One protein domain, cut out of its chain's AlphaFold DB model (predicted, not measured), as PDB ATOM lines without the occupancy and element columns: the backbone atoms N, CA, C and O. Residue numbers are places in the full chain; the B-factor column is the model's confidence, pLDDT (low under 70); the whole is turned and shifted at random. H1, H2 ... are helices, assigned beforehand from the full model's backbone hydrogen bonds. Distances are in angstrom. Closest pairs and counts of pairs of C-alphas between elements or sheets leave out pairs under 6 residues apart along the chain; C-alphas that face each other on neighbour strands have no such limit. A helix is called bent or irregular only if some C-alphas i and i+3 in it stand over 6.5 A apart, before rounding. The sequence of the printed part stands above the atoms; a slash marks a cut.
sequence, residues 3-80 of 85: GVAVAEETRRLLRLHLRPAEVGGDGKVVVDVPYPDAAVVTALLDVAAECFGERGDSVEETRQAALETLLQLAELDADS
ATOM      1  N   GLY A   3     -20.029  41.744 -35.105       74.94
ATOM      2  CA  GLY A   3     -18.898  42.681 -35.154       74.94
ATOM      3  C   GLY A   3     -17.563  42.021 -35.515       74.94
ATOM      4  O   GLY A   3     -16.832  42.551 -36.338       74.94
ATOM      5  N   VAL A   4     -17.288  40.826 -34.983       78.25
ATOM      6  CA  VAL A   4     -16.066  40.063 -35.301       78.25
ATOM      7  C   VAL A   4     -16.054  39.575 -36.754       78.25
ATOM      8  O   VAL A   4     -15.043  39.691 -37.433       78.25
ATOM      9  N   ALA A   5     -17.190  39.096 -37.268       80.12
ATOM     10  CA  ALA A   5     -17.290  38.677 -38.667       80.12
ATOM     11  C   ALA A   5     -17.084  39.856 -39.636       80.12
ATOM     12  O   ALA A   5     -16.424  39.714 -40.662       80.12
ATOM     13  N   VAL A   6     -17.618  41.032 -39.291       81.31
ATOM     14  CA  VAL A   6     -17.427  42.275 -40.052       81.31
ATOM     15  C   VAL A   6     -15.968  42.734 -39.989       81.31
ATOM     16  O   VAL A   6     -15.407  43.123 -41.012       81.31
ATOM     17  N   ALA A   7     -15.334  42.645 -38.820       83.38
ATOM     18  CA  ALA A   7     -13.920  42.949 -38.632       83.38
ATOM     19  C   ALA A   7     -13.010  42.059 -39.500       83.38
ATOM     20  O   ALA A   7     -12.147  42.569 -40.217       83.38
ATOM     21  N   GLU A   8     -13.247  40.745 -39.511       83.06
ATOM     22  CA  GLU A   8     -12.488  39.802 -40.339       83.06
ATOM     23  C   GLU A   8     -12.724  40.011 -41.844       83.06
ATOM     24  O   GLU A   8     -11.760  40.033 -42.612       83.06
ATOM     25  N   GLU A   9     -13.960  40.260 -42.294       84.06
ATOM     26  CA  GLU A   9     -14.204  40.553 -43.716       84.06
ATOM     27  C   GLU A   9     -13.577  41.891 -44.139       84.06
ATOM     28  O   GLU A   9     -13.006  41.983 -45.224       84.06
ATOM     29  N   THR A  10     -13.584  42.904 -43.265       84.38
ATOM     30  CA  THR A  10     -12.880  44.179 -43.502       84.38
ATOM     31  C   THR A  10     -11.385  43.940 -43.681       84.38
ATOM     32  O   THR A  10     -10.788  44.390 -44.659       84.38
ATOM     33  N   ARG A  11     -10.776  43.162 -42.780       83.69
ATOM     34  CA  ARG A  11      -9.366  42.769 -42.870       83.69
ATOM     35  C   ARG A  11      -9.077  41.993 -44.154       83.69
ATOM     36  O   ARG A  11      -8.046  42.227 -44.787       83.69
ATOM     37  N   ARG A  12      -9.968  41.081 -44.556       85.94
ATOM     38  CA  ARG A  12      -9.847  40.305 -45.796       85.94
ATOM     39  C   ARG A  12      -9.879  41.208 -47.026       85.94
ATOM     40  O   ARG A  12      -8.983  41.097 -47.858       85.94
ATOM     41  N   LEU A  13     -10.852  42.114 -47.115       83.75
ATOM     42  CA  LEU A  13     -10.973  43.080 -48.208       83.75
ATOM     43  C   LEU A  13      -9.735  43.973 -48.302       83.75
ATOM     44  O   LEU A  13      -9.163  44.107 -49.379       83.75
ATOM     45  N   LEU A  14      -9.258  44.510 -47.178       81.25
ATOM     46  CA  LEU A  14      -8.039  45.318 -47.166       81.25
ATOM     47  C   LEU A  14      -6.829  44.512 -47.645       81.25
ATOM     48  O   LEU A  14      -6.085  44.985 -48.495       81.25
ATOM     49  N   ARG A  15      -6.661  43.265 -47.191       82.88
ATOM     50  CA  ARG A  15      -5.582  42.378 -47.663       82.88
ATOM     51  C   ARG A  15      -5.621  42.094 -49.160       82.88
ATOM     52  O   ARG A  15      -4.557  41.955 -49.753       82.88
ATOM     53  N   LEU A  16      -6.803  42.009 -49.767       84.62
ATOM     54  CA  LEU A  16      -6.936  41.817 -51.216       84.62
ATOM     55  C   LEU A  16      -6.415  43.023 -52.011       84.62
ATOM     56  O   LEU A  16      -5.915  42.849 -53.124       84.62
ATOM     57  N   HIS A  17      -6.496  44.219 -51.427       82.06
ATOM     58  CA  HIS A  17      -6.090  45.478 -52.060       82.06
ATOM     59  C   HIS A  17      -4.741  46.012 -51.565       82.06
ATOM     60  O   HIS A  17      -4.194  46.937 -52.162       82.06
ATOM     61  N   LEU A  18      -4.155  45.398 -50.531       75.31
ATOM     62  CA  LEU A  18      -2.798  45.681 -50.067       75.31
ATOM     63  C   LEU A  18      -1.781  45.275 -51.138       75.31
ATOM     64  O   LEU A  18      -1.336  44.133 -51.237       75.31
ATOM     65  N   ARG A  19      -1.389  46.255 -51.944       68.31
ATOM     66  CA  ARG A  19      -0.196  46.206 -52.792       68.31
ATOM     67  C   ARG A  19       0.983  46.788 -52.006       68.31
ATOM     68  O   ARG A  19       0.745  47.415 -50.974       68.31
ATOM     69  N   PRO A  20       2.243  46.595 -52.443       61.59
ATOM     70  CA  PRO A  20       3.364  47.365 -51.913       61.59
ATOM     71  C   PRO A  20       3.040  48.853 -52.091       61.59
ATOM     72  O   PRO A  20       3.142  49.390 -53.190       61.59
ATOM     73  N   ALA A  21       2.522  49.464 -51.033       61.34
ATOM     74  CA  ALA A  21       2.061  50.834 -51.044       61.34
ATOM     75  C   ALA A  21       3.263  51.751 -50.844       61.34
ATOM     76  O   ALA A  21       4.153  51.462 -50.038       61.34
ATOM     77  N   GLU A  22       3.271  52.870 -51.558       57.16
ATOM     78  CA  GLU A  22       4.116  53.992 -51.187       57.16
ATOM     79  C   GLU A  22       3.650  54.468 -49.808       57.16
ATOM     80  O   GLU A  22       2.497  54.857 -49.619       57.16
ATOM     81  N   VAL A  23       4.527  54.360 -48.810       64.50
ATOM     82  CA  VAL A  23       4.277  54.962 -47.500       64.50
ATOM     83  C   VAL A  23       4.185  56.468 -47.727       64.50
ATOM     84  O   VAL A  23       5.125  57.074 -48.247       64.50
ATOM     85  N   GLY A  24       3.044  57.061 -47.375       64.94
ATOM     86  CA  GLY A  24       2.831  58.499 -47.463       64.94
ATOM     87  C   GLY A  24       3.855  59.253 -46.616       64.94
ATOM     88  O   GLY A  24       4.404  58.721 -45.649       64.94
ATOM     89  N   GLY A  25       4.125  60.515 -46.958       65.56
ATOM     90  CA  GLY A  25       5.116  61.343 -46.251       65.56
ATOM     91  C   GLY A  25       4.815  61.585 -44.762       65.56
ATOM     92  O   GLY A  25       5.673  62.079 -44.038       65.56
ATOM     93  N   ASP A  26       3.619  61.223 -44.306       72.94
ATOM     94  CA  ASP A  26       3.142  61.271 -42.924       72.94
ATOM     95  C   ASP A  26       3.232  59.912 -42.196       72.94
ATOM     96  O   ASP A  26       2.733  59.773 -41.081       72.94
ATOM     97  N   GLY A  27       3.862  58.903 -42.811       71.19
ATOM     98  CA  GLY A  27       3.999  57.558 -42.250       71.19
ATOM     99  C   GLY A  27       2.736  56.701 -42.361       71.19
ATOM    100  O   GLY A  27       2.717  55.584 -41.842       71.19
ATOM    101  N   LYS A  28       1.684  57.188 -43.034       72.81
ATOM    102  CA  LYS A  28       0.464  56.416 -43.273       72.81
ATOM    103  C   LYS A  28       0.614  55.526 -44.501       72.81
ATOM    104  O   LYS A  28       1.252  55.879 -45.491       72.81
ATOM    105  N   VAL A  29      -0.011  54.356 -44.439       75.75
ATOM    106  CA  VAL A  29      -0.128  53.451 -45.584       75.75
ATOM    107  C   VAL A  29      -1.379  53.833 -46.362       75.75
ATOM    108  O   VAL A  29      -2.482  53.782 -45.819       75.75
ATOM    109  N   VAL A  30      -1.210  54.208 -47.628       78.31
ATOM    110  CA  VAL A  30      -2.333  54.484 -48.530       78.31
ATOM    111  C   VAL A  30      -2.700  53.196 -49.260       78.31
ATOM    112  O   VAL A  30      -1.838  52.541 -49.844       78.31
ATOM    113  N   VAL A  31      -3.976  52.814 -49.210       79.19
ATOM    114  CA  VAL A  31      -4.494  51.620 -49.886       79.19
ATOM    115  C   VAL A  31      -5.485  52.051 -50.955       79.19
ATOM    116  O   VAL A  31      -6.570  52.536 -50.640       79.19
ATOM    117  N   ASP A  32      -5.122  51.844 -52.217       84.31
ATOM    118  CA  ASP A  32      -6.032  52.059 -53.337       84.31
ATOM    119  C   ASP A  32      -7.007  50.888 -53.453       84.31
ATOM    120  O   ASP A  32      -6.629  49.769 -53.808       84.31
ATOM    121  N   VAL A  33      -8.284  51.157 -53.187       83.44
ATOM    122  CA  VAL A  33      -9.368  50.185 -53.343       83.44
ATOM    123  C   VAL A  33     -10.186  50.560 -54.587       83.44
ATOM    124  O   VAL A  33     -10.729  51.663 -54.645       83.44
ATOM    125  N   PRO A  34     -10.290  49.692 -55.609       87.00
ATOM    126  CA  PRO A  34     -11.097  49.964 -56.794       87.00
ATOM    127  C   PRO A  34     -12.602  49.788 -56.524       87.00
ATOM    128  O   PRO A  34     -13.024  49.085 -55.606       87.00
ATOM    129  N   TYR A  35     -13.438  50.393 -57.371       84.06
ATOM    130  CA  TYR A  35     -14.877  50.104 -57.407       84.06
ATOM    131  C   TYR A  35     -15.123  48.651 -57.872       84.06
ATOM    132  O   TYR A  35     -14.464  48.216 -58.823       84.06
ATOM    133  N   PRO A  36     -16.079  47.906 -57.278       88.44
ATOM    134  CA  PRO A  36     -17.082  48.349 -56.297       88.44
ATOM    135  C   PRO A  36     -16.642  48.276 -54.832       88.44
ATOM    136  O   PRO A  36     -17.317  48.840 -53.972       88.44
ATOM    137  N   ASP A  37     -15.519  47.625 -54.548       85.88
ATOM    138  CA  ASP A  37     -15.080  47.314 -53.186       85.88
ATOM    139  C   ASP A  37     -14.879  48.574 -52.335       85.88
ATOM    140  O   ASP A  37     -15.201  48.570 -51.149       85.88
ATOM    141  N   ALA A  38     -14.455  49.685 -52.947       88.12
ATOM    142  CA  ALA A  38     -14.331  50.976 -52.268       88.12
ATOM    143  C   ALA A  38     -15.648  51.430 -51.623       88.12
ATOM    144  O   ALA A  38     -15.656  51.865 -50.477       88.12
ATOM    145  N   ALA A  39     -16.774  51.277 -52.329       90.50
ATOM    146  CA  ALA A  39     -18.081  51.676 -51.812       90.50
ATOM    147  C   ALA A  39     -18.501  50.811 -50.616       90.50
ATOM    148  O   ALA A  39     -19.079  51.316 -49.655       90.50
ATOM    149  N   VAL A  40     -18.175  49.517 -50.662       88.88
ATOM    150  CA  VAL A  40     -18.449  48.576 -49.569       88.88
ATOM    151  C   VAL A  40     -17.614  48.929 -48.340       88.88
ATOM    152  O   VAL A  40     -18.159  49.024 -47.242       88.88
ATOM    153  N   VAL A  41     -16.313  49.172 -48.522       87.69
ATOM    154  CA  VAL A  41     -15.404  49.550 -47.432       87.69
ATOM    155  C   VAL A  41     -15.833  50.876 -46.804       87.69
ATOM    156  O   VAL A  41     -15.912  50.960 -45.582       87.69
ATOM    157  N   THR A  42     -16.183  51.891 -47.600       88.88
ATOM    158  CA  THR A  42     -16.672  53.174 -47.072       88.88
ATOM    159  C   THR A  42     -17.949  53.004 -46.256       88.88
ATOM    160  O   THR A  42     -18.000  53.473 -45.123       88.88
ATOM    161  N   ALA A  43     -18.951  52.292 -46.782       90.44
ATOM    162  CA  ALA A  43     -20.210  52.080 -46.068       90.44
ATOM    163  C   ALA A  43     -20.004  51.325 -44.745       90.44
ATOM    164  O   ALA A  43     -20.644  51.628 -43.740       90.44
ATOM    165  N   LEU A  44     -19.089  50.354 -44.730       89.06
ATOM    166  CA  LEU A  44     -18.739  49.618 -43.521       89.06
ATOM    167  C   LEU A  44     -18.070  50.529 -42.490       89.06
ATOM    168  O   LEU A  44     -18.442  50.491 -41.318       89.06
ATOM    169  N   LEU A  45     -17.115  51.359 -42.915       88.88
ATOM    170  CA  LEU A  45     -16.433  52.309 -42.037       88.88
ATOM    171  C   LEU A  45     -17.374  53.384 -41.492       88.88
ATOM    172  O   LEU A  45     -17.198  53.789 -40.350       88.88
ATOM    173  N   ASP A  46     -18.382  53.804 -42.256       90.19
ATOM    174  CA  ASP A  46     -19.417  54.727 -41.779       90.19
ATOM    175  C   ASP A  46     -20.222  54.120 -40.630       90.19
ATOM    176  O   ASP A  46     -20.325  54.707 -39.555       90.19
ATOM    177  N   VAL A  47     -20.713  52.894 -40.811       89.56
ATOM    178  CA  VAL A  47     -21.453  52.187 -39.756       89.56
ATOM    179  C   VAL A  47     -20.552  51.901 -38.551       89.56
ATOM    180  O   VAL A  47     -20.977  52.032 -37.403       89.56
ATOM    181  N   ALA A  48     -19.294  51.524 -38.785       86.81
ATOM    182  CA  ALA A  48     -18.333  51.288 -37.716       86.81
ATOM    183  C   ALA A  48     -17.994  52.580 -36.957       86.81
ATOM    184  O   ALA A  48     -17.877  52.536 -35.738       86.81
ATOM    185  N   ALA A  49     -17.894  53.721 -37.641       88.06
ATOM    186  CA  ALA A  49     -17.705  55.034 -37.028       88.06
ATOM    187  C   ALA A  49     -18.889  55.423 -36.136       88.06
ATOM    188  O   ALA A  49     -18.677  55.913 -35.032       88.06
ATOM    189  N   GLU A  50     -20.124  55.132 -36.549       85.81
ATOM    190  CA  GLU A  50     -21.306  55.340 -35.700       85.81
ATOM    191  C   GLU A  50     -21.298  54.458 -34.439       85.81
ATOM    192  O   GLU A  50     -21.831  54.850 -33.400       85.81
ATOM    193  N   CYS A  51     -20.697  53.267 -34.522       84.88
ATOM    194  CA  CYS A  51     -20.698  52.275 -33.446       84.88
ATOM    195  C   CYS A  51     -19.501  52.393 -32.486       84.88
ATOM    196  O   CYS A  51     -19.656  52.172 -31.285       84.88
ATOM    197  N   PHE A  52     -18.312  52.685 -33.015       80.12
ATOM    198  CA  PHE A  52     -17.022  52.604 -32.320       80.12
ATOM    199  C   PHE A  52     -16.182  53.878 -32.440       80.12
ATOM    200  O   PHE A  52     -15.178  53.998 -31.745       80.12
ATOM    201  N   GLY A  53     -16.547  54.802 -33.331       74.50
ATOM    202  CA  GLY A  53     -15.751  55.990 -33.601       74.50
ATOM    203  C   GLY A  53     -15.656  56.895 -32.378       74.50
ATOM    204  O   GLY A  53     -16.662  57.415 -31.888       74.50
ATOM    205  N   GLU A  54     -14.435  57.131 -31.905       76.62
ATOM    206  CA  GLU A  54     -14.167  58.288 -31.058       76.62
ATOM    207  C   GLU A  54     -14.375  59.563 -31.884       76.62
ATOM    208  O   GLU A  54     -14.111  59.587 -33.087       76.62
ATOM    209  N   ARG A  55     -14.881  60.630 -31.255       70.81
ATOM    210  CA  ARG A  55     -15.113  61.906 -31.946       70.81
ATOM    211  C   ARG A  55     -13.767  62.525 -32.334       70.81
ATOM    212  O   ARG A  55     -13.157  63.194 -31.505       70.81
ATOM    213  N   GLY A  56     -13.332  62.282 -33.566       71.31
ATOM    214  CA  GLY A  56     -12.234  63.006 -34.202       71.31
ATOM    215  C   GLY A  56     -12.678  64.388 -34.683       71.31
ATOM    216  O   GLY A  56     -13.876  64.687 -34.727       71.31
ATOM    217  N   ASP A  57     -11.720  65.221 -35.086       81.44
ATOM    218  CA  ASP A  57     -11.999  66.560 -35.622       81.44
ATOM    219  C   ASP A  57     -12.510  66.496 -37.078       81.44
ATOM    220  O   ASP A  57     -13.017  67.481 -37.620       81.44
ATOM    221  N   SER A  58     -12.428  65.317 -37.710       86.50
ATOM    222  CA  SER A  58     -12.921  65.038 -39.061       86.50
ATOM    223  C   SER A  58     -13.593  63.661 -39.206       86.50
ATOM    224  O   SER A  58     -13.438  62.751 -38.383       86.50
ATOM    225  N   VAL A  59     -14.350  63.499 -40.298       85.38
ATOM    226  CA  VAL A  59     -15.006  62.231 -40.664       85.38
ATOM    227  C   VAL A  59     -13.960  61.154 -40.962       85.38
ATOM    228  O   VAL A  59     -14.098  60.017 -40.515       85.38
ATOM    229  N   GLU A  60     -12.893  61.513 -41.669       84.81
ATOM    230  CA  GLU A  60     -11.771  60.632 -41.985       84.81
ATOM    231  C   GLU A  60     -11.069  60.115 -40.723       84.81
ATOM    232  O   GLU A  60     -10.791  58.921 -40.635       84.81
ATOM    233  N   GLU A  61     -10.834  60.966 -39.723       85.12
ATOM    234  CA  GLU A  61     -10.241  60.541 -38.444       85.12
ATOM    235  C   GLU A  61     -11.161  59.601 -37.665       85.12
ATOM    236  O   GLU A  61     -10.704  58.586 -37.139       85.12
ATOM    237  N   THR A  62     -12.465  59.882 -37.649       87.50
ATOM    238  CA  THR A  62     -13.454  59.022 -36.979       87.50
ATOM    239  C   THR A  62     -13.523  57.640 -37.647       87.50
ATOM    240  O   THR A  62     -13.530  56.611 -36.968       87.50
ATOM    241  N   ARG A  63     -13.510  57.592 -38.988       86.88
ATOM    242  CA  ARG A  63     -13.437  56.339 -39.763       86.88
ATOM    243  C   ARG A  63     -12.131  55.587 -39.507       86.88
ATOM    244  O   ARG A  63     -12.153  54.364 -39.394       86.88
ATOM    245  N   GLN A  64     -11.010  56.299 -39.393       85.69
ATOM    246  CA  GLN A  64      -9.711  55.697 -39.102       85.69
ATOM    247  C   GLN A  64      -9.679  55.054 -37.707       85.69
ATOM    248  O   GLN A  64      -9.225  53.918 -37.579       85.69
ATOM    249  N   ALA A  65     -10.211  55.730 -36.685       86.88
ATOM    250  CA  ALA A  65     -10.323  55.179 -35.329       86.88
ATOM    251  C   ALA A  65     -11.225  53.930 -35.286       86.88
ATOM    252  O   ALA A  65     -10.908  52.922 -34.643       86.88
ATOM    253  N   ALA A  66     -12.334  53.956 -36.030       88.25
ATOM    254  CA  ALA A  66     -13.210  52.798 -36.173       88.25
ATOM    255  C   ALA A  66     -12.518  51.625 -36.888       88.25
ATOM    256  O   ALA A  66     -12.663  50.477 -36.464       88.25
ATOM    257  N   LEU A  67     -11.732  51.895 -37.938       85.25
ATOM    258  CA  LEU A  67     -10.947  50.874 -38.631       85.25
ATOM    259  C   LEU A  67      -9.921  50.218 -37.700       85.25
ATOM    260  O   LEU A  67      -9.802  48.994 -37.697       85.25
ATOM    261  N   GLU A  68      -9.203  51.006 -36.901       86.56
ATOM    262  CA  GLU A  68      -8.245  50.480 -35.925       86.56
ATOM    263  C   GLU A  68      -8.928  49.517 -34.945       86.56
ATOM    264  O   GLU A  68      -8.456  48.399 -34.736       86.56
ATOM    265  N   THR A  69     -10.103  49.898 -34.441       86.31
ATOM    266  CA  THR A  69     -10.910  49.051 -33.552       86.31
ATOM    267  C   THR A  69     -11.326  47.742 -34.232       86.31
ATOM    268  O   THR A  69     -11.239  46.671 -33.632       86.31
ATOM    269  N   LEU A  70     -11.742  47.789 -35.502       85.06
ATOM    270  CA  LEU A  70     -12.074  46.583 -36.267       85.06
ATOM    271  C   LEU A  70     -10.857  45.667 -36.445       85.06
ATOM    272  O   LEU A  70     -10.976  44.460 -36.259       85.06
ATOM    273  N   LEU A  71      -9.683  46.210 -36.767       82.50
ATOM    274  CA  LEU A  71      -8.471  45.401 -36.930       82.50
ATOM    275  C   LEU A  71      -8.041  44.744 -35.614       82.50
ATOM    276  O   LEU A  71      -7.704  43.560 -35.617       82.50
ATOM    277  N   GLN A  72      -8.142  45.459 -34.491       83.50
ATOM    278  CA  GLN A  72      -7.901  44.887 -33.163       83.50
ATOM    279  C   GLN A  72      -8.881  43.744 -32.857       83.50
ATOM    280  O   GLN A  72      -8.471  42.687 -32.383       83.50
ATOM    281  N   LEU A  73     -10.172  43.904 -33.172       82.69
ATOM    282  CA  LEU A  73     -11.175  42.845 -32.992       82.69
ATOM    283  C   LEU A  73     -10.900  41.607 -33.859       82.69
ATOM    284  O   LEU A  73     -11.116  40.486 -33.402       82.69
ATOM    285  N   ALA A  74     -10.422  41.802 -35.087       78.94
ATOM    286  CA  ALA A  74     -10.025  40.723 -35.989       78.94
ATOM    287  C   ALA A  74      -8.791  39.958 -35.462       78.94
ATOM    288  O   ALA A  74      -8.723  38.732 -35.502       78.94
ATOM    289  N   GLU A  75      -7.809  40.666 -34.902       78.75
ATOM    290  CA  GLU A  75      -6.652  40.035 -34.254       78.75
ATOM    291  C   GLU A  75      -7.038  39.258 -32.992       78.75
ATOM    292  O   GLU A  75      -6.600  38.120 -32.815       78.75
ATOM    293  N   LEU A  76      -7.932  39.813 -32.171       67.25
ATOM    294  CA  LEU A  76      -8.467  39.130 -30.993       67.25
ATOM    295  C   LEU A  76      -9.185  37.821 -31.350       67.25
ATOM    296  O   LEU A  76      -9.092  36.859 -30.593       67.25
ATOM    297  N   ASP A  77      -9.886  37.760 -32.486       64.44
ATOM    298  CA  ASP A  77     -10.507  36.523 -32.972       64.44
ATOM    299  C   ASP A  77      -9.471  35.474 -33.380       64.44
ATOM    300  O   ASP A  77      -9.581  34.311 -32.986       64.44
ATOM    301  N   ALA A  78      -8.426  35.894 -34.098       61.72
ATOM    302  CA  ALA A  78      -7.346  35.013 -34.532       61.72
ATOM    303  C   ALA A  78      -6.594  34.368 -33.347       61.72
ATOM    304  O   ALA A  78      -6.199  33.199 -33.425       61.72
ATOM    305  N   ASP A  79      -6.443  35.102 -32.242       60.53
ATOM    306  CA  ASP A  79      -5.808  34.620 -31.009       60.53
ATOM    307  C   ASP A  79      -6.784  33.915 -30.046       60.53
ATOM    308  O   ASP A  79      -6.366  33.217 -29.111       60.53
ATOM    309  N   SER A  80      -8.094  34.037 -30.272       53.19
ATOM    310  CA  SER A  80      -9.121  33.458 -29.408       53.19
ATOM    311  C   SER A  80      -9.207  31.937 -29.560       53.19
ATOM    312  O   SER A  80      -9.565  31.385 -30.600       53.19
TER     313      SER A  80
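Overview. This is residues 3 to 80 of the 85 residues of an uncharacterized protein of Nonomuraea sp. WAC 01424 (UniProt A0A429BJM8). Three helices form a small rounded body in which the longest, H3, crosses the other two: H1 and H2 run side by side in opposite directions as a loose helical hairpin, and H3 lies across both, meeting H2 with its earlier residues and H1 with its later ones. The two helices of the hairpin are joined by a wide loop, residues 18 to 36, whose C-alphas lie 10 to 20 A from the mean of all C-alphas. The printed part has 78 residues with three named helices, in the order H1, H2, H3, and no named strand; its class is all helix. It is compact, with a radius of gyration of the C-alphas of 12.6 A and spans of 32 by 30 by 25 A.

Arrangement. H3, residues 59 to 79, touches both other helices. H2, residues 37 to 52, touches H3 with residues 45 to 52 alone, and H3 touches H2 with residues 62 to 70 alone. The closest C-alphas of H2 and H3 are those of Ala 49 and Ala 66, 5.1 A apart, and the two lines are about perpendicular, at 88 degrees. H1, residues 3 to 17, touches residues 70 to 77 of H3 alone. Their closest C-alphas are those of Ala 7 and Leu 70, 4.7 A apart, and their lines are about perpendicular, at 76 degrees. H1 and H2 form a helical hairpin and run opposite ways at a shallow tilt of 34 degrees, only just short of steep. They touch with residues 10 to 13 of H1 and 37 to 44 of H2 alone, with 4 pairs of C-alphas within 8 A; the closest C-alphas are those of Thr 10 and Val 41, 7.1 A apart. The helix packing is mostly crossed, but only just: of 3 pairs that touch, 1 is at a shallow tilt. In H1, H2 and H3 every backbone O i to N i+4 pair is within hydrogen-bond range.

Along the chain. H3 is 30.7 A long from C-alpha 59 at (-15.006, 62.231, -40.664) to C-alpha 79 at (-5.808, 34.620, -31.009). H2, from Asp 37 to Phe 52, measures 21.6 A. H1 measures 21.4 A from Gly 3, with its C-alpha at (-18.898, 42.681, -35.154), to His 17. None of the three helices is bent.

Size, cuts and confidence. The two C-alphas farthest apart are those of Gly 25 and Ser 80, at 35.6 A, while the first and last printed C-alphas, of Gly 3 and Ser 80, are 14.6 A apart. The printed part has no cut. The link from H1 to H2 is long, with 19 residues; the link from H2 to H3 is short, with 6. The mean pLDDT of the printed part is 80.0, and the model's confidence is low, under 70, at residues 19 to 25 and 76 to 80.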